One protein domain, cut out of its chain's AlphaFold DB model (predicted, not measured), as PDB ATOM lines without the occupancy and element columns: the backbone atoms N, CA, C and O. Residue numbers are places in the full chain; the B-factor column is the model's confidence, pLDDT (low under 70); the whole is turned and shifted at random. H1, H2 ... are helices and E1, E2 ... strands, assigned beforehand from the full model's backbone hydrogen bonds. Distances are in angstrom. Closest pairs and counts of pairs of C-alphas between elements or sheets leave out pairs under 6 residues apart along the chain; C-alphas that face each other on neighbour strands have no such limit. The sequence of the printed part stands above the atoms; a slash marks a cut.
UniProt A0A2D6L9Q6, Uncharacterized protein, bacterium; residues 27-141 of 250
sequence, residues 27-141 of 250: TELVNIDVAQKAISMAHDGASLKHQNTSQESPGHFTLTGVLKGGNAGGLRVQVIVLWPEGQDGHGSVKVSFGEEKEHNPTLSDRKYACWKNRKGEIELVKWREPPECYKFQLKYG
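This is residues 27 to 141 of the 250 residues of an uncharacterized protein of bacterium (UniProt A0A2D6L9Q6). A twisted sheet of six strands curls round one long helix, H1, which packs on its inside face; the other face of the sheet is bare. A short second helix, H2, sticks out at the end of the printed part, past the edge strand E6, with residues 129 to 141 standing free of the body. The printed part has 115 residues, with two named helices and six named strands in the order H1 E1 E2 E3 E4 E5 E6 H2, and its class is mixed, helices and strands. The sheet's order is E1 - E2 - E3 - E4 - E5 - E6, antiparallel throughout. The whole is compact, with a radius of gyration of the C-alphas of 14.8 A and spans of 45 by 31 by 23 A.

Start with the sheet: E1, residues 48 to 57, E2, residues 60 to 67, E3, residues 75 to 82, E4, residues 91 to 99, E5, residues 108 to 116, and E6, residues 122 to 126, form a meander, each strand the antiparallel neighbour of the one before. Each successive pair is a hairpin, and E1 and E6 are the edge strands. Look between E1 and E2 for N 52 and O 64, 2.8 A apart, and between E2 and E3 for N 63 and O 79, 2.8 A. E3 and E4 have N 78 and O 96 at 2.9 A, E4 and E5 have N 93 and O 112 at 2.8 A, and E5 and E6 have N 113 and O 125 at 2.9 A; these pairs are within hydrogen-bond range. From edge to edge the strands' lines turn by 78 degrees and the way across the sheet turns by 79 degrees. H1, residues 27 to 42, is on this sheet, two layers with the helix on one face, and the sheet curls round it. Its closest C-alphas to E3 are those of Ala 35 and Val 79, 6.1 A apart; to E2, Asn 31 and Phe 61, 6.6 A; to E6, Ala 38 and Leu 124, 7.0 A. H2, residues 130 to 140, is not on the sheet, and H1 and H2 are apart. In H1 every O i to N i+4 pair is within hydrogen-bond range; in H2 6 of 7 are.

Find C-alpha 48 at (-46.229, 58.203, 26.946), where E1 begins; it runs 22.9 A to C-alpha 57. E2 covers 22.1 A, E3 22.7 A, E4 26.9 A, E5 26.3 A and E6 13.5 A. H1 begins at C-alpha 27, (-47.019, 60.287, 47.064), and runs 22.4 A. H2 spans 15.6 A and ends at C-alpha 140, (-30.940, 41.910, 49.881).

The C-alphas farthest apart are those of Ala 72 and Gly 141, 45.8 A. The printed part has no cut, and no link is long. The mean pLDDT of the printed part is 73.7; residues 69 to 74, 86, 88, 99 to 108 and 127 to 141 are under 70.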
ATOM      1  N   THR A  27     -46.742  61.707  47.309       77.81
ATOM      2  CA  THR A  27     -47.019  60.287  47.064       77.81
ATOM      3  C   THR A  27     -47.398  60.006  45.608       77.81
ATOM      4  O   THR A  27     -46.938  59.023  45.027       77.81
ATOM      5  N   GLU A  28     -48.225  60.862  45.004       80.50
ATOM      6  CA  GLU A  28     -48.647  60.735  43.608       80.50
ATOM      7  C   GLU A  28     -47.472  60.955  42.647       80.50
ATOM      8  O   GLU A  28     -47.298  60.164  41.723       80.50
ATOM      9  N   LEU A  29     -46.610  61.946  42.904       84.25
ATOM     10  CA  LEU A  29     -45.398  62.182  42.108       84.25
ATOM     11  C   LEU A  29     -44.465  60.971  42.114       84.25
ATOM     12  O   LEU A  29     -43.990  60.547  41.060       84.25
ATOM     13  N   VAL A  30     -44.245  60.376  43.288       85.25
ATOM     14  CA  VAL A  30     -43.425  59.166  43.402       85.25
ATOM     15  C   VAL A  30     -44.067  58.002  42.645       85.25
ATOM     16  O   VAL A  30     -43.380  57.287  41.920       85.25
ATOM     17  N   ASN A  31     -45.386  57.818  42.743       86.38
ATOM     18  CA  ASN A  31     -46.078  56.753  42.014       86.38
ATOM     19  C   ASN A  31     -46.051  56.967  40.486       86.38
ATOM     20  O   ASN A  31     -45.960  55.990  39.737       86.38
ATOM     21  N   ILE A  32     -46.074  58.220  40.018       87.62
ATOM     22  CA  ILE A  32     -45.869  58.568  38.605       87.62
ATOM     23  C   ILE A  32     -44.454  58.177  38.162       87.62
ATOM     24  O   ILE A  32     -44.319  57.522  37.128       87.62
ATOM     25  N   ASP A  33     -43.417  58.512  38.938       88.38
ATOM     26  CA  ASP A  33     -42.024  58.162  38.617       88.38
ATOM     27  C   ASP A  33     -41.826  56.638  38.542       88.38
ATOM     28  O   ASP A  33     -41.286  56.111  37.566       88.38
ATOM     29  N   VAL A  34     -42.383  55.897  39.508       88.31
ATOM     30  CA  VAL A  34     -42.414  54.423  39.485       88.31
ATOM     31  C   VAL A  34     -43.052  53.906  38.203       88.31
ATOM     32  O   VAL A  34     -42.507  53.012  37.551       88.31
ATOM     33  N   ALA A  35     -44.223  54.439  37.847       88.44
ATOM     34  CA  ALA A  35     -44.965  53.992  36.682       88.44
ATOM     35  C   ALA A  35     -44.194  54.278  35.386       88.44
ATOM     36  O   ALA A  35     -44.072  53.394  34.538       88.44
ATOM     37  N   GLN A  36     -43.612  55.471  35.247       88.25
ATOM     38  CA  GLN A  36     -42.806  55.847  34.084       88.25
ATOM     39  C   GLN A  36     -41.541  54.995  33.965       88.25
ATOM     40  O   GLN A  36     -41.228  54.493  32.881       88.25
ATOM     41  N   LYS A  37     -40.844  54.749  35.077       89.06
ATOM     42  CA  LYS A  37     -39.665  53.881  35.103       89.06
ATOM     43  C   LYS A  37     -40.017  52.435  34.744       89.06
ATOM     44  O   LYS A  37     -39.285  51.799  33.985       89.06
ATOM     45  N   ALA A  38     -41.165  51.932  35.201       87.00
ATOM     46  CA  ALA A  38     -41.654  50.608  34.825       87.00
ATOM     47  C   ALA A  38     -42.005  50.512  33.329       87.00
ATOM     48  O   ALA A  38     -41.690  49.499  32.704       87.00
ATOM     49  N   ILE A  39     -42.595  51.556  32.732       87.06
ATOM     50  CA  ILE A  39     -42.858  51.623  31.282       87.06
ATOM     51  C   ILE A  39     -41.548  51.607  30.496       87.06
ATOM     52  O   ILE A  39     -41.408  50.812  29.569       87.06
ATOM     53  N   SER A  40     -40.579  52.427  30.904       86.38
ATOM     54  CA  SER A  40     -39.257  52.493  30.280       86.38
ATOM     55  C   SER A  40     -38.561  51.125  30.284       86.38
ATOM     56  O   SER A  40     -38.077  50.674  29.249       86.38
ATOM     57  N   MET A  41     -38.611  50.388  31.399       84.56
ATOM     58  CA  MET A  41     -38.089  49.013  31.468       84.56
ATOM     59  C   MET A  41     -38.905  48.003  30.650       84.56
ATOM     60  O   MET A  41     -38.384  46.987  30.190       84.56
ATOM     61  N   ALA A  42     -40.209  48.231  30.521       83.31
ATOM     62  CA  ALA A  42     -41.113  47.336  29.822       83.31
ATOM     63  C   ALA A  42     -41.076  47.513  28.298       83.31
ATOM     64  O   ALA A  42     -41.440  46.582  27.584       83.31
ATOM     65  N   HIS A  43     -40.641  48.662  27.794       79.31
ATOM     66  CA  HIS A  43     -40.635  48.952  26.364       79.31
ATOM     67  C   HIS A  43     -39.403  49.790  25.971       79.31
ATOM     68  O   HIS A  43     -39.536  50.844  25.358       79.31
ATOM     69  N   ASP A  44     -38.212  49.325  26.367       79.06
ATOM     70  CA  ASP A  44     -36.885  49.817  25.952       79.06
ATOM     71  C   ASP A  44     -36.754  51.351  25.872       79.06
ATOM     72  O   ASP A  44     -36.342  51.919  24.861       79.06
ATOM     73  N   GLY A  45     -37.125  52.044  26.950       74.75
ATOM     74  CA  GLY A  45     -37.028  53.503  27.044       74.75
ATOM     75  C   GLY A  45     -38.237  54.274  26.510       74.75
ATOM     76  O   GLY A  45     -38.173  55.500  26.402       74.75
ATOM     77  N   ALA A  46     -39.342  53.602  26.172       79.00
ATOM     78  CA  ALA A  46     -40.531  54.283  25.675       79.00
ATOM     79  C   ALA A  46     -41.163  55.212  26.721       79.00
ATOM     80  O   ALA A  46     -41.110  54.988  27.931       79.00
ATOM     81  N   SER A  47     -41.813  56.255  26.213       79.56
ATOM     82  CA  SER A  47     -42.513  57.268  26.998       79.56
ATOM     83  C   SER A  47     -43.934  57.455  26.470       79.56
ATOM     84  O   SER A  47     -44.234  57.112  25.322       79.56
ATOM     85  N   LEU A  48     -44.830  57.982  27.303       80.00
ATOM     86  CA  LEU A  48     -46.229  58.203  26.946       80.00
ATOM     87  C   LEU A  48     -46.420  59.566  26.277       80.00
ATOM     88  O   LEU A  48     -45.835  60.564  26.687       80.00
ATOM     89  N   LYS A  49     -47.267  59.614  25.243       70.25
ATOM     90  CA  LYS A  49     -47.658  60.866  24.570       70.25
ATOM     91  C   LYS A  49     -48.824  61.561  25.279       70.25
ATOM     92  O   LYS A  49     -48.848  62.782  25.378       70.25
ATOM     93  N   HIS A  50     -49.778  60.769  25.758       71.69
ATOM     94  CA  HIS A  50     -50.921  61.211  26.550       71.69
ATOM     95  C   HIS A  50     -51.034  60.282  27.749       71.69
ATOM     96  O   HIS A  50     -50.985  59.063  27.565       71.69
ATOM     97  N   GLN A  51     -51.146  60.854  28.947       81.56
ATOM     98  CA  GLN A  51     -51.262  60.108  30.193       81.56
ATOM     99  C   GLN A  51     -52.448  60.625  31.007       81.56
ATOM    100  O   GLN A  51     -52.625  61.832  31.146       81.56
ATOM    101  N   ASN A  52     -53.225  59.698  31.551       83.81
ATOM    102  CA  ASN A  52     -54.242  59.948  32.557       83.81
ATOM    103  C   ASN A  52     -53.821  59.214  33.828       83.81
ATOM    104  O   ASN A  52     -53.568  58.004  33.795       83.81
ATOM    105  N   THR A  53     -53.745  59.947  34.933       86.56
ATOM    106  CA  THR A  53     -53.463  59.404  36.260       86.56
ATOM    107  C   THR A  53     -54.758  59.297  37.055       86.56
ATOM    108  O   THR A  53     -55.661  60.121  36.926       86.56
ATOM    109  N   SER A  54     -54.874  58.241  37.850       83.94
ATOM    110  CA  SER A  54     -55.987  58.028  38.765       83.94
ATOM    111  C   SER A  54     -55.447  57.419  40.048       83.94
ATOM    112  O   SER A  54     -54.934  56.299  40.042       83.94
ATOM    113  N   GLN A  55     -55.565  58.151  41.152       81.69
ATOM    114  CA  GLN A  55     -55.226  57.652  42.476       81.69
ATOM    115  C   GLN A  55     -56.506  57.219  43.191       81.69
ATOM    116  O   GLN A  55     -57.341  58.045  43.544       81.69
ATOM    117  N   GLU A  56     -56.669  55.909  43.378       76.44
ATOM    118  CA  GLU A  56     -57.839  55.344  44.066       76.44
ATOM    119  C   GLU A  56     -57.635  55.332  45.584       76.44
ATOM    120  O   GLU A  56     -58.575  55.540  46.347       76.44
ATOM    121  N   SER A  57     -56.397  55.108  46.030       74.88
ATOM    122  CA  SER A  57     -55.996  55.206  47.435       74.88
ATOM    123  C   SER A  57     -54.515  55.596  47.536       74.88
ATOM    124  O   SER A  57     -53.792  55.507  46.538       74.88
ATOM    125  N   PRO A  58     -54.012  56.002  48.717       70.06
ATOM    126  CA  PRO A  58     -52.599  56.337  48.891       70.06
ATOM    127  C   PRO A  58     -51.652  55.203  48.472       70.06
ATOM    128  O   PRO A  58     -50.538  55.485  48.033       70.06
ATOM    129  N   GLY A  59     -52.118  53.948  48.522       70.38
ATOM    130  CA  GLY A  59     -51.362  52.788  48.060       70.38
ATOM    131  C   GLY A  59     -51.786  52.148  46.737       70.38
ATOM    132  O   GLY A  59     -51.228  51.115  46.365       70.38
ATOM    133  N   HIS A  60     -52.750  52.737  46.025       80.94
ATOM    134  CA  HIS A  60     -53.236  52.243  44.737       80.94
ATOM    135  C   HIS A  60     -53.282  53.372  43.708       80.94
ATOM    136  O   HIS A  60     -54.132  54.266  43.771       80.94
ATOM    137  N   PHE A  61     -52.375  53.300  42.740       86.06
ATOM    138  CA  PHE A  61     -52.228  54.297  41.693       86.06
ATOM    139  C   PHE A  61     -52.290  53.650  40.314       86.06
ATOM    140  O   PHE A  61     -51.604  52.666  40.041       86.06
ATOM    141  N   THR A  62     -53.084  54.239  39.428       87.19
ATOM    142  CA  THR A  62     -53.269  53.771  38.059       87.19
ATOM    143  C   THR A  62     -52.839  54.866  37.090       87.19
ATOM    144  O   THR A  62     -53.299  56.002  37.173       87.19
ATOM    145  N   LEU A  63     -51.984  54.516  36.132       87.62
ATOM    146  CA  LEU A  63     -51.563  55.392  35.044       87.62
ATOM    147  C   LEU A  63     -51.894  54.729  33.710       87.62
ATOM    148  O   LEU A  63     -51.507  53.595  33.445       87.62
ATOM    149  N   THR A  64     -52.637  55.437  32.870       86.25
ATOM    150  CA  THR A  64     -53.052  54.954  31.548       86.25
ATOM    151  C   THR A  64     -52.573  55.908  30.476       86.25
ATOM    152  O   THR A  64     -52.541  57.115  30.692       86.25
ATOM    153  N   GLY A  65     -52.193  55.392  29.314       84.19
ATOM    154  CA  GLY A  65     -51.745  56.249  28.227       84.19
ATOM    155  C   GLY A  65     -51.466  55.517  26.928       84.19
ATOM    156  O   GLY A  65     -51.709  54.320  26.805       84.19
ATOM    157  N   VAL A  66     -50.945  56.260  25.955       83.06
ATOM    158  CA  VAL A  66     -50.542  55.736  24.642       83.06
ATOM    159  C   VAL A  66     -49.045  55.957  24.451       83.06
ATOM    160  O   VAL A  66     -48.561  57.077  24.658       83.06
ATOM    161  N   LEU A  67     -48.309  54.909  24.063       81.94
ATOM    162  CA  LEU A  67     -46.869  55.017  23.801       81.94
ATOM    163  C   LEU A  67     -46.574  55.986  22.651       81.94
ATOM    164  O   LEU A  67     -47.242  56.001  21.615       81.94
ATOM    165  N   LYS A  68     -45.517  56.777  22.820       73.88
ATOM    166  CA  LYS A  68     -44.966  57.650  21.786       73.88
ATOM    167  C   LYS A  68     -44.118  56.806  20.826       73.88
ATOM    168  O   LYS A  68     -43.124  56.225  21.244       73.88
ATOM    169  N   GLY A  69     -44.490  56.771  19.544       63.91
ATOM    170  CA  GLY A  69     -43.679  56.144  18.487       63.91
ATOM    171  C   GLY A  69     -44.071  54.721  18.071       63.91
ATOM    172  O   GLY A  69     -43.293  54.076  17.376       63.91
ATOM    173  N   GLY A  70     -45.254  54.225  18.449       53.81
ATOM    174  CA  GLY A  70     -45.797  52.992  17.865       53.81
ATOM    175  C   GLY A  70     -46.246  53.190  16.410       53.81
ATOM    176  O   GLY A  70     -46.668  54.289  16.040       53.81
ATOM    177  N   ASN A  71     -46.184  52.126  15.599       53.47
ATOM    178  CA  ASN A  71     -46.856  52.054  14.292       53.47
ATOM    179  C   ASN A  71     -48.341  52.454  14.417       53.47
ATOM    180  O   ASN A  71     -48.883  52.457  15.514       53.47
ATOM    181  N   ALA A  72     -48.997  52.791  13.300       44.03
ATOM    182  CA  ALA A  72     -50.295  53.485  13.184       44.03
ATOM    183  C   ALA A  72     -51.555  52.873  13.873       44.03
ATOM    184  O   ALA A  72     -52.680  53.216  13.518       44.03
ATOM    185  N   GLY A  73     -51.409  51.995  14.865       53.84
ATOM    186  CA  GLY A  73     -52.388  51.724  15.916       53.84
ATOM    187  C   GLY A  73     -51.727  51.989  17.269       53.84
ATOM    188  O   GLY A  73     -50.770  51.312  17.630       53.84
ATOM    189  N   GLY A  74     -52.181  53.009  18.003       67.94
ATOM    190  CA  GLY A  74     -51.556  53.399  19.266       67.94
ATOM    191  C   GLY A  74     -51.575  52.254  20.281       67.94
ATOM    192  O   GLY A  74     -52.641  51.751  20.629       67.94
ATOM    193  N   LEU A  75     -50.400  51.846  20.774       76.25
ATOM    194  CA  LEU A  75     -50.305  50.853  21.842       76.25
ATOM    195  C   LEU A  75     -50.738  51.509  23.157       76.25
ATOM    196  O   LEU A  75     -50.075  52.431  23.649       76.25
ATOM    197  N   ARG A  76     -51.863  51.049  23.708       82.25
ATOM    198  CA  ARG A  76     -52.366  51.494  25.006       82.25
ATOM    199  C   ARG A  76     -51.592  50.796  26.109       82.25
ATOM    200  O   ARG A  76     -51.352  49.590  26.062       82.25
ATOM    201  N   VAL A  77     -51.231  51.570  27.119       85.38
ATOM    202  CA  VAL A  77     -50.525  51.105  28.306       85.38
ATOM    203  C   VAL A  77     -51.384  51.405  29.512       85.38
ATOM    204  O   VAL A  77     -51.871  52.524  29.671       85.38
ATOM    205  N   GLN A  78     -51.536  50.412  30.373       87.12
ATOM    206  CA  GLN A  78     -52.067  50.580  31.713       87.12
ATOM    207  C   GLN A  78     -51.008  50.126  32.708       87.12
ATOM    208  O   GLN A  78     -50.498  49.012  32.630       87.12
ATOM    209  N   VAL A  79     -50.684  50.994  33.654       87.00
ATOM    210  CA  VAL A  79     -49.786  50.715  34.763       87.00
ATOM    211  C   VAL A  79     -50.579  50.796  36.049       87.00
ATOM    212  O   VAL A  79     -51.250  51.791  36.299       87.00
ATOM    213  N   ILE A  80     -50.485  49.755  36.863       86.62
ATOM    214  CA  ILE A  80     -51.065  49.703  38.201       86.62
ATOM    215  C   ILE A  80     -49.903  49.595  39.184       86.62
ATOM    216  O   ILE A  80     -49.132  48.633  39.136       86.62
ATOM    217  N   VAL A  81     -49.770  50.588  40.055       85.00
ATOM    218  CA  VAL A  81     -48.778  50.661  41.126       85.00
ATOM    219  C   VAL A  81     -49.486  50.389  42.448       85.00
ATOM    220  O   VAL A  81     -50.392  51.119  42.849       85.00
ATOM    221  N   LEU A  82     -49.050  49.327  43.119       82.31
ATOM    222  CA  LEU A  82     -49.478  48.953  44.460       82.31
ATOM    223  C   LEU A  82     -48.302  49.164  45.408       82.31
ATOM    224  O   LEU A  82     -47.387  48.340  45.438       82.31
ATOM    225  N   TRP A  83     -48.313  50.247  46.175       80.62
ATOM    226  CA  TRP A  83     -47.267  50.553  47.153       80.62
ATOM    227  C   TRP A  83     -47.928  50.804  48.508       80.62
ATOM    228  O   TRP A  83     -48.858  51.590  48.547       80.62
ATOM    229  N   PRO A  84     -47.528  50.175  49.627       72.88
ATOM    230  CA  PRO A  84     -48.043  50.558  50.944       72.88
ATOM    231  C   PRO A  84     -47.987  52.074  51.197       72.88
ATOM    232  O   PRO A  84     -47.058  52.754  50.754       72.88
ATOM    233  N   GLU A  85     -48.981  52.579  51.934       70.94
ATOM    234  CA  GLU A  85     -49.058  53.989  52.325       70.94
ATOM    235  C   GLU A  85     -47.769  54.430  53.036       70.94
ATOM    236  O   GLU A  85     -47.157  53.656  53.772       70.94
ATOM    237  N   GLY A  86     -47.320  55.656  52.767       64.31
ATOM    238  CA  GLY A  86     -46.031  56.169  53.251       64.31
ATOM    239  C   GLY A  86     -44.812  55.696  52.448       64.31
ATOM    240  O   GLY A  86     -43.758  56.308  52.532       64.31
ATOM    241  N   GLN A  87     -44.950  54.675  51.591       72.94
ATOM    242  CA  GLN A  87     -43.902  54.198  50.676       72.94
ATOM    243  C   GLN A  87     -42.598  53.722  51.350       72.94
ATOM    244  O   GLN A  87     -41.577  53.560  50.679       72.94
ATOM    245  N   ASP A  88     -42.637  53.412  52.646       68.62
ATOM    246  CA  ASP A  88     -41.486  52.935  53.434       68.62
ATOM    247  C   ASP A  88     -41.213  51.424  53.269       68.62
ATOM    248  O   ASP A  88     -40.447  50.811  54.014       68.62
ATOM    249  N   GLY A  89     -41.858  50.789  52.287       70.56
ATOM    250  CA  GLY A  89     -41.823  49.345  52.075       70.56
ATOM    251  C   GLY A  89     -41.684  48.929  50.615       70.56
ATOM    252  O   GLY A  89     -41.319  49.713  49.742       70.56
ATOM    253  N   HIS A  90     -41.999  47.662  50.359       76.44
ATOM    254  CA  HIS A  90     -41.967  47.072  49.023       76.44
ATOM    255  C   HIS A  90     -43.332  47.214  48.361       76.44
ATOM    256  O   HIS A  90     -44.357  46.922  48.982       76.44
ATOM    257  N   GLY A  91     -43.331  47.613  47.096       79.06
ATOM    258  CA  GLY A  91     -44.504  47.663  46.241       79.06
ATOM    259  C   GLY A  91     -44.415  46.684  45.072       79.06
ATOM    260  O   GLY A  91     -43.399  46.025  44.828       79.06
ATOM    261  N   SER A  92     -45.510  46.591  44.333       82.69
ATOM    262  CA  SER A  92     -45.591  45.849  43.081       82.69
ATOM    263  C   SER A  92     -46.163  46.734  41.989       82.69
ATOM    264  O   SER A  92     -47.065  47.533  42.229       82.69
ATOM    265  N   VAL A  93     -45.642  46.572  40.781       83.25
ATOM    266  CA  VAL A  93     -46.073  47.321  39.606       83.25
ATOM    267  C   VAL A  93     -46.465  46.335  38.529       83.25
ATOM    268  O   VAL A  93     -45.705  45.424  38.196       83.25
ATOM    269  N   LYS A  94     -47.653  46.510  37.967       85.81
ATOM    270  CA  LYS A  94     -48.130  45.754  36.816       85.81
ATOM    271  C   LYS A  94     -48.220  46.698  35.626       85.81
ATOM    272  O   LYS A  94     -48.886  47.719  35.720       85.81
ATOM    273  N   VAL A  95     -47.565  46.349  34.527       86.00
ATOM    274  CA  VAL A  95     -47.643  47.050  33.243       86.00
ATOM    275  C   VAL A  95     -48.356  46.134  32.258       86.00
ATOM    276  O   VAL A  95     -47.905  45.013  32.032       86.00
ATOM    277  N   SER A  96     -49.451  46.607  31.685       84.38
ATOM    278  CA  SER A  96     -50.276  45.893  30.714       84.38
ATOM    279  C   SER A  96     -50.283  46.670  29.400       84.38
ATOM    280  O   SER A  96     -50.563  47.871  29.395       84.38
ATOM    281  N   PHE A  97     -49.974  45.994  28.294       84.06
ATOM    282  CA  PHE A  97     -50.005  46.573  26.946       84.06
ATOM    283  C   PHE A  97     -51.140  45.970  26.134       84.06
ATOM    284  O   PHE A  97     -51.245  44.750  26.088       84.06
ATOM    285  N   GLY A  98     -51.932  46.798  25.457       76.62
ATOM    286  CA  GLY A  98     -52.971  46.344  24.534       76.62
ATOM    287  C   GLY A  98     -53.013  47.190  23.267       76.62
ATOM    288  O   GLY A  98     -52.767  48.397  23.307       76.62
ATOM    289  N   GLU A  99     -53.331  46.568  22.135       69.31
ATOM    290  CA  GLU A  99     -53.594  47.292  20.891       69.31
ATOM    291  C   GLU A  99     -55.012  47.878  20.889       69.31
ATOM    292  O   GLU A  99     -55.963  47.268  21.372       69.31
ATOM    293  N   GLU A 100     -55.172  49.069  20.312       58.88
ATOM    294  CA  GLU A 100     -56.456  49.780  20.241       58.88
ATOM    295  C   GLU A 100     -57.523  49.071  19.378       58.88
ATOM    296  O   GLU A 100     -58.702  49.405  19.466       58.88
ATOM    297  N   LYS A 101     -57.132  48.091  18.552       53.62
ATOM    298  CA  LYS A 101     -58.004  47.469  17.542       53.62
ATOM    299  C   LYS A 101     -58.664  46.152  17.956       53.62
ATOM    300  O   LYS A 101     -59.514  45.670  17.212       53.62
ATOM    301  N   GLU A 102     -58.334  45.575  19.109       48.03
ATOM    302  CA  GLU A 102     -58.925  44.297  19.524       48.03
ATOM    303  C   GLU A 102     -60.061  44.494  20.535       48.03
ATOM    304  O   GLU A 102     -59.875  45.035  21.622       48.03
ATOM    305  N   HIS A 103     -61.241  43.962  20.202       41.81
ATOM    306  CA  HIS A 103     -62.403  43.853  21.099       41.81
ATOM    307  C   HIS A 103     -62.115  42.953  22.328       41.81
ATOM    308  O   HIS A 103     -62.941  42.838  23.234       41.81
ATOM    309  N   ASN A 104     -60.938  42.320  22.355       44.47
ATOM    310  CA  ASN A 104     -60.413  41.505  23.436       44.47
ATOM    311  C   ASN A 104     -58.880  41.688  23.477       44.47
ATOM    312  O   ASN A 104     -58.176  40.955  22.789       44.47
ATOM    313  N   PRO A 105     -58.354  42.714  24.171       52.62
ATOM    314  CA  PRO A 105     -56.946  43.071  24.077       52.62
ATOM    315  C   PRO A 105     -56.078  41.913  24.562       52.62
ATOM    316  O   PRO A 105     -56.198  41.472  25.708       52.62
ATOM    317  N   THR A 106     -55.173  41.444  23.706       51.72
ATOM    318  CA  THR A 106     -54.115  40.523  24.119       51.72
ATOM    319  C   THR A 106     -53.150  41.274  25.044       51.72
ATOM    320  O   THR A 106     -52.170  41.872  24.604       51.72
ATOM    321  N   LEU A 107     -53.471  41.315  26.341       59.00
ATOM    322  CA  LEU A 107     -52.708  42.068  27.330       59.00
ATOM    323  C   LEU A 107     -51.400  41.343  27.642       59.00
ATOM    324  O   LEU A 107     -51.379  40.352  28.375       59.00
ATOM    325  N   SER A 108     -50.287  41.846  27.102       69.75
ATOM    326  CA  SER A 108     -48.979  41.406  27.582       69.75
ATOM    327  C   SER A 108     -48.723  42.049  28.945       69.75
ATOM    328  O   SER A 108     -48.501  43.254  29.068       69.75
ATOM    329  N   ASP A 109     -48.812  41.231  29.990       78.38
ATOM    330  CA  ASP A 109     -48.635  41.664  31.370       78.38
ATOM    331  C   ASP A 109     -47.176  41.488  31.800       78.38
ATOM    332  O   ASP A 109     -46.637  40.379  31.840       78.38
ATOM    333  N   ARG A 110     -46.533  42.585  32.200       81.38
ATOM    334  CA  ARG A 110     -45.221  42.576  32.852       81.38
ATOM    335  C   ARG A 110     -45.372  43.028  34.294       81.38
ATOM    336  O   ARG A 110     -45.936  44.080  34.571       81.38
ATOM    337  N   LYS A 111     -44.863  42.226  35.224       84.31
ATOM    338  CA  LYS A 111     -44.874  42.539  36.656       84.31
ATOM    339  C   LYS A 111     -43.474  42.935  37.104       84.31
ATOM    340  O   LYS A 111     -42.490  42.356  36.644       84.31
ATOM    341  N   TYR A 112     -43.396  43.886  38.020       83.31
ATOM    342  CA  TYR A 112     -42.164  44.372  38.626       83.31
ATOM    343  C   TYR A 112     -42.350  44.498  40.137       83.31
ATOM    344  O   TYR A 112     -43.444  44.790  40.618       83.31
ATOM    345  N   ALA A 113     -41.278  44.270  40.884       82.88
ATOM    346  CA  ALA A 113     -41.172  44.683  42.277       82.88
ATOM    347  C   ALA A 113     -40.550  46.082  42.328       82.88
ATOM    348  O   ALA A 113     -39.625  46.348  41.555       82.88
ATOM    349  N   CYS A 114     -41.029  46.942  43.228       82.56
ATOM    350  CA  CYS A 114     -40.443  48.260  43.479       82.56
ATOM    351  C   CYS A 114     -40.151  48.489  44.968       82.56
ATOM    352  O   CYS A 114     -40.831  47.940  45.835       82.56
ATOM    353  N   TRP A 115     -39.113  49.270  45.267       84.19
ATOM    354  CA  TRP A 115     -38.767  49.720  46.623       84.19
ATOM    355  C   TRP A 115     -37.891  50.980  46.565       84.19
ATOM    356  O   TRP A 115     -37.307  51.284  45.523       84.19
ATOM    357  N   LYS A 116     -37.772  51.696  47.691       80.69
ATOM    358  CA  LYS A 116     -36.773  52.762  47.880       80.69
ATOM    359  C   LYS A 116     -35.483  52.153  48.434       80.69
ATOM    360  O   LYS A 116     -35.519  51.415  49.420       80.69
ATOM    361  N   ASN A 117     -34.342  52.423  47.805       78.75
ATOM    362  CA  ASN A 117     -33.040  51.991  48.312       78.75
ATOM    363  C   ASN A 117     -32.581  52.871  49.497       78.75
ATOM    364  O   ASN A 117     -33.240  53.841  49.865       78.75
ATOM    365  N   ARG A 118     -31.421  52.567  50.103       73.62
ATOM    366  CA  ARG A 118     -30.886  53.349  51.243       73.62
ATOM    367  C   ARG A 118     -30.583  54.818  50.910       73.62
ATOM    368  O   ARG A 118     -30.393  55.606  51.827       73.62
ATOM    369  N   LYS A 119     -30.506  55.168  49.623       80.25
ATOM    370  CA  LYS A 119     -30.303  56.535  49.128       80.25
ATOM    371  C   LYS A 119     -31.624  57.249  48.808       80.25
ATOM    372  O   LYS A 119     -31.590  58.396  48.386       80.25
ATOM    373  N   GLY A 120     -32.767  56.584  48.992       75.94
ATOM    374  CA  GLY A 120     -34.088  57.105  48.637       75.94
ATOM    375  C   GLY A 120     -34.442  56.974  47.151       75.94
ATOM    376  O   GLY A 120     -35.499  57.443  46.743       75.94
ATOM    377  N   GLU A 121     -33.604  56.325  46.340       82.25
ATOM    378  CA  GLU A 121     -33.865  56.125  44.912       82.25
ATOM    379  C   GLU A 121     -34.789  54.919  44.697       82.25
ATOM    380  O   GLU A 121     -34.692  53.903  45.392       82.25
ATOM    381  N   ILE A 122     -35.674  55.012  43.704       84.25
ATOM    382  CA  ILE A 122     -36.621  53.946  43.369       84.25
ATOM    383  C   ILE A 122     -35.910  52.877  42.548       84.25
ATOM    384  O   ILE A 122     -35.422  53.148  41.450       84.25
ATOM    385  N   GLU A 123     -35.902  51.640  43.024       81.56
ATOM    386  CA  GLU A 123     -35.403  50.488  42.280       81.56
ATOM    387  C   GLU A 123     -36.572  49.633  41.790       81.56
ATOM    388  O   GLU A 123     -37.560  49.433  42.494       81.56
ATOM    389  N   LEU A 124     -36.465  49.154  40.548       83.38
ATOM    390  CA  LEU A 124     -37.456  48.309  39.890       83.38
ATOM    391  C   LEU A 124     -36.763  47.065  39.352       83.38
ATOM    392  O   LEU A 124     -35.755  47.154  38.651       83.38
ATOM    393  N   VAL A 125     -37.320  45.896  39.653       82.75
ATOM    394  CA  VAL A 125     -36.815  44.613  39.151       82.75
ATOM    395  C   VAL A 125     -37.960  43.807  38.565       82.75
ATOM    396  O   VAL A 125     -39.041  43.719  39.147       82.75
ATOM    397  N   LYS A 126     -37.720  43.215  37.389       81.12
ATOM    398  CA  LYS A 126     -38.691  42.352  36.710       81.12
ATOM    399  C   LYS A 126     -39.043  41.175  37.614       81.12
ATOM    400  O   LYS A 126     -38.165  40.437  38.053       81.12
ATOM    401  N   TRP A 127     -40.333  40.995  37.849       66.62
ATOM    402  CA  TRP A 127     -40.867  39.878  38.607       66.62
ATOM    403  C   TRP A 127     -40.606  38.585  37.827       66.62
ATOM    404  O   TRP A 127     -41.194  38.371  36.763       66.62
ATOM    405  N   ARG A 128     -39.693  37.741  38.319       59.09
ATOM    406  CA  ARG A 128     -39.448  36.394  37.788       59.09
ATOM    407  C   ARG A 128     -39.977  35.339  38.754       59.09
ATOM    408  O   ARG A 128     -40.216  35.611  39.924       59.09
ATOM    409  N   GLU A 129     -40.233  34.153  38.227       49.88
ATOM    410  CA  GLU A 129     -40.764  33.002  38.957       49.88
ATOM    411  C   GLU A 129     -39.844  32.526  40.117       49.88
ATOM    412  O   GLU A 129     -38.678  32.929  40.207       49.88
ATOM    413  N   PRO A 130     -40.353  31.667  41.031       45.25
ATOM    414  CA  PRO A 130     -39.834  31.441  42.389       45.25
ATOM    415  C   PRO A 130     -38.325  31.197  42.597       45.25
ATOM    416  O   PRO A 130     -37.821  31.665  43.625       45.25
ATOM    417  N   PRO A 131     -37.567  30.497  41.722       47.44
ATOM    418  CA  PRO A 131     -36.159  30.210  42.012       47.44
ATOM    419  C   PRO A 131     -35.262  31.459  42.025       47.44
ATOM    420  O   PRO A 131     -34.242  31.471  42.719       47.44
ATOM    421  N   GLU A 132     -35.628  32.533  41.320       45.59
ATOM    422  CA  GLU A 132     -34.862  33.789  41.343       45.59
ATOM    423  C   GLU A 132     -35.257  34.699  42.517       45.59
ATOM    424  O   GLU A 132     -34.403  35.389  43.077       45.59
ATOM    425  N   CYS A 133     -36.512  34.629  42.972       48.47
ATOM    426  CA  CYS A 133     -36.996  35.355  44.150       48.47
ATOM    427  C   CYS A 133     -36.269  34.940  45.438       48.47
ATOM    428  O   CYS A 133     -35.957  35.795  46.268       48.47
ATOM    429  N   TYR A 134     -35.932  33.653  45.582       49.72
ATOM    430  CA  TYR A 134     -35.133  33.152  46.708       49.72
ATOM    431  C   TYR A 134     -33.696  33.695  46.696       49.72
ATOM    432  O   TYR A 134     -33.175  34.102  47.735       49.72
ATOM    433  N   LYS A 135     -33.059  33.760  45.518       50.34
ATOM    434  CA  LYS A 135     -31.717  34.351  45.363       50.34
ATOM    435  C   LYS A 135     -31.726  35.850  45.667       50.34
ATOM    436  O   LYS A 135     -30.791  36.361  46.276       50.34
ATOM    437  N   PHE A 136     -32.798  36.544  45.290       51.47
ATOM    438  CA  PHE A 136     -32.978  37.965  45.577       51.47
ATOM    439  C   PHE A 136     -33.202  38.233  47.077       51.47
ATOM    440  O   PHE A 136     -32.584  39.130  47.647       51.47
ATOM    441  N   GLN A 137     -34.010  37.399  47.737       53.31
ATOM    442  CA  GLN A 137     -34.236  37.434  49.185       53.31
ATOM    443  C   GLN A 137     -32.940  37.224  49.984       53.31
ATOM    444  O   GLN A 137     -32.700  37.943  50.954       53.31
ATOM    445  N   LEU A 138     -32.092  36.283  49.556       53.91
ATOM    446  CA  LEU A 138     -30.781  36.037  50.164       53.91
ATOM    447  C   LEU A 138     -29.809  37.207  49.958       53.91
ATOM    448  O   LEU A 138     -29.044  37.520  50.865       53.91
ATOM    449  N   LYS A 139     -29.847  37.872  48.795       50.62
ATOM    450  CA  LYS A 139     -28.914  38.959  48.459       50.62
ATOM    451  C   LYS A 139     -29.233  40.284  49.160       50.62
ATOM    452  O   LYS A 139     -28.310  41.011  49.508       50.62
ATOM    453  N   TYR A 140     -30.512  40.601  49.363       50.53
ATOM    454  CA  TYR A 140     -30.940  41.910  49.881       50.53
ATOM    455  C   TYR A 140     -31.620  41.855  51.257       50.53
ATOM    456  O   TYR A 140     -32.058  42.883  51.765       50.53
ATOM    457  N   GLY A 141     -31.702  40.677  51.889       42.28
ATOM    458  CA  GLY A 141     -32.207  40.536  53.262       42.28
ATOM    459  C   GLY A 141     -33.695  40.866  53.426       42.28
ATOM    460  O   GLY A 141     -34.147  41.202  54.519       42.28
TER     461      GLY A 141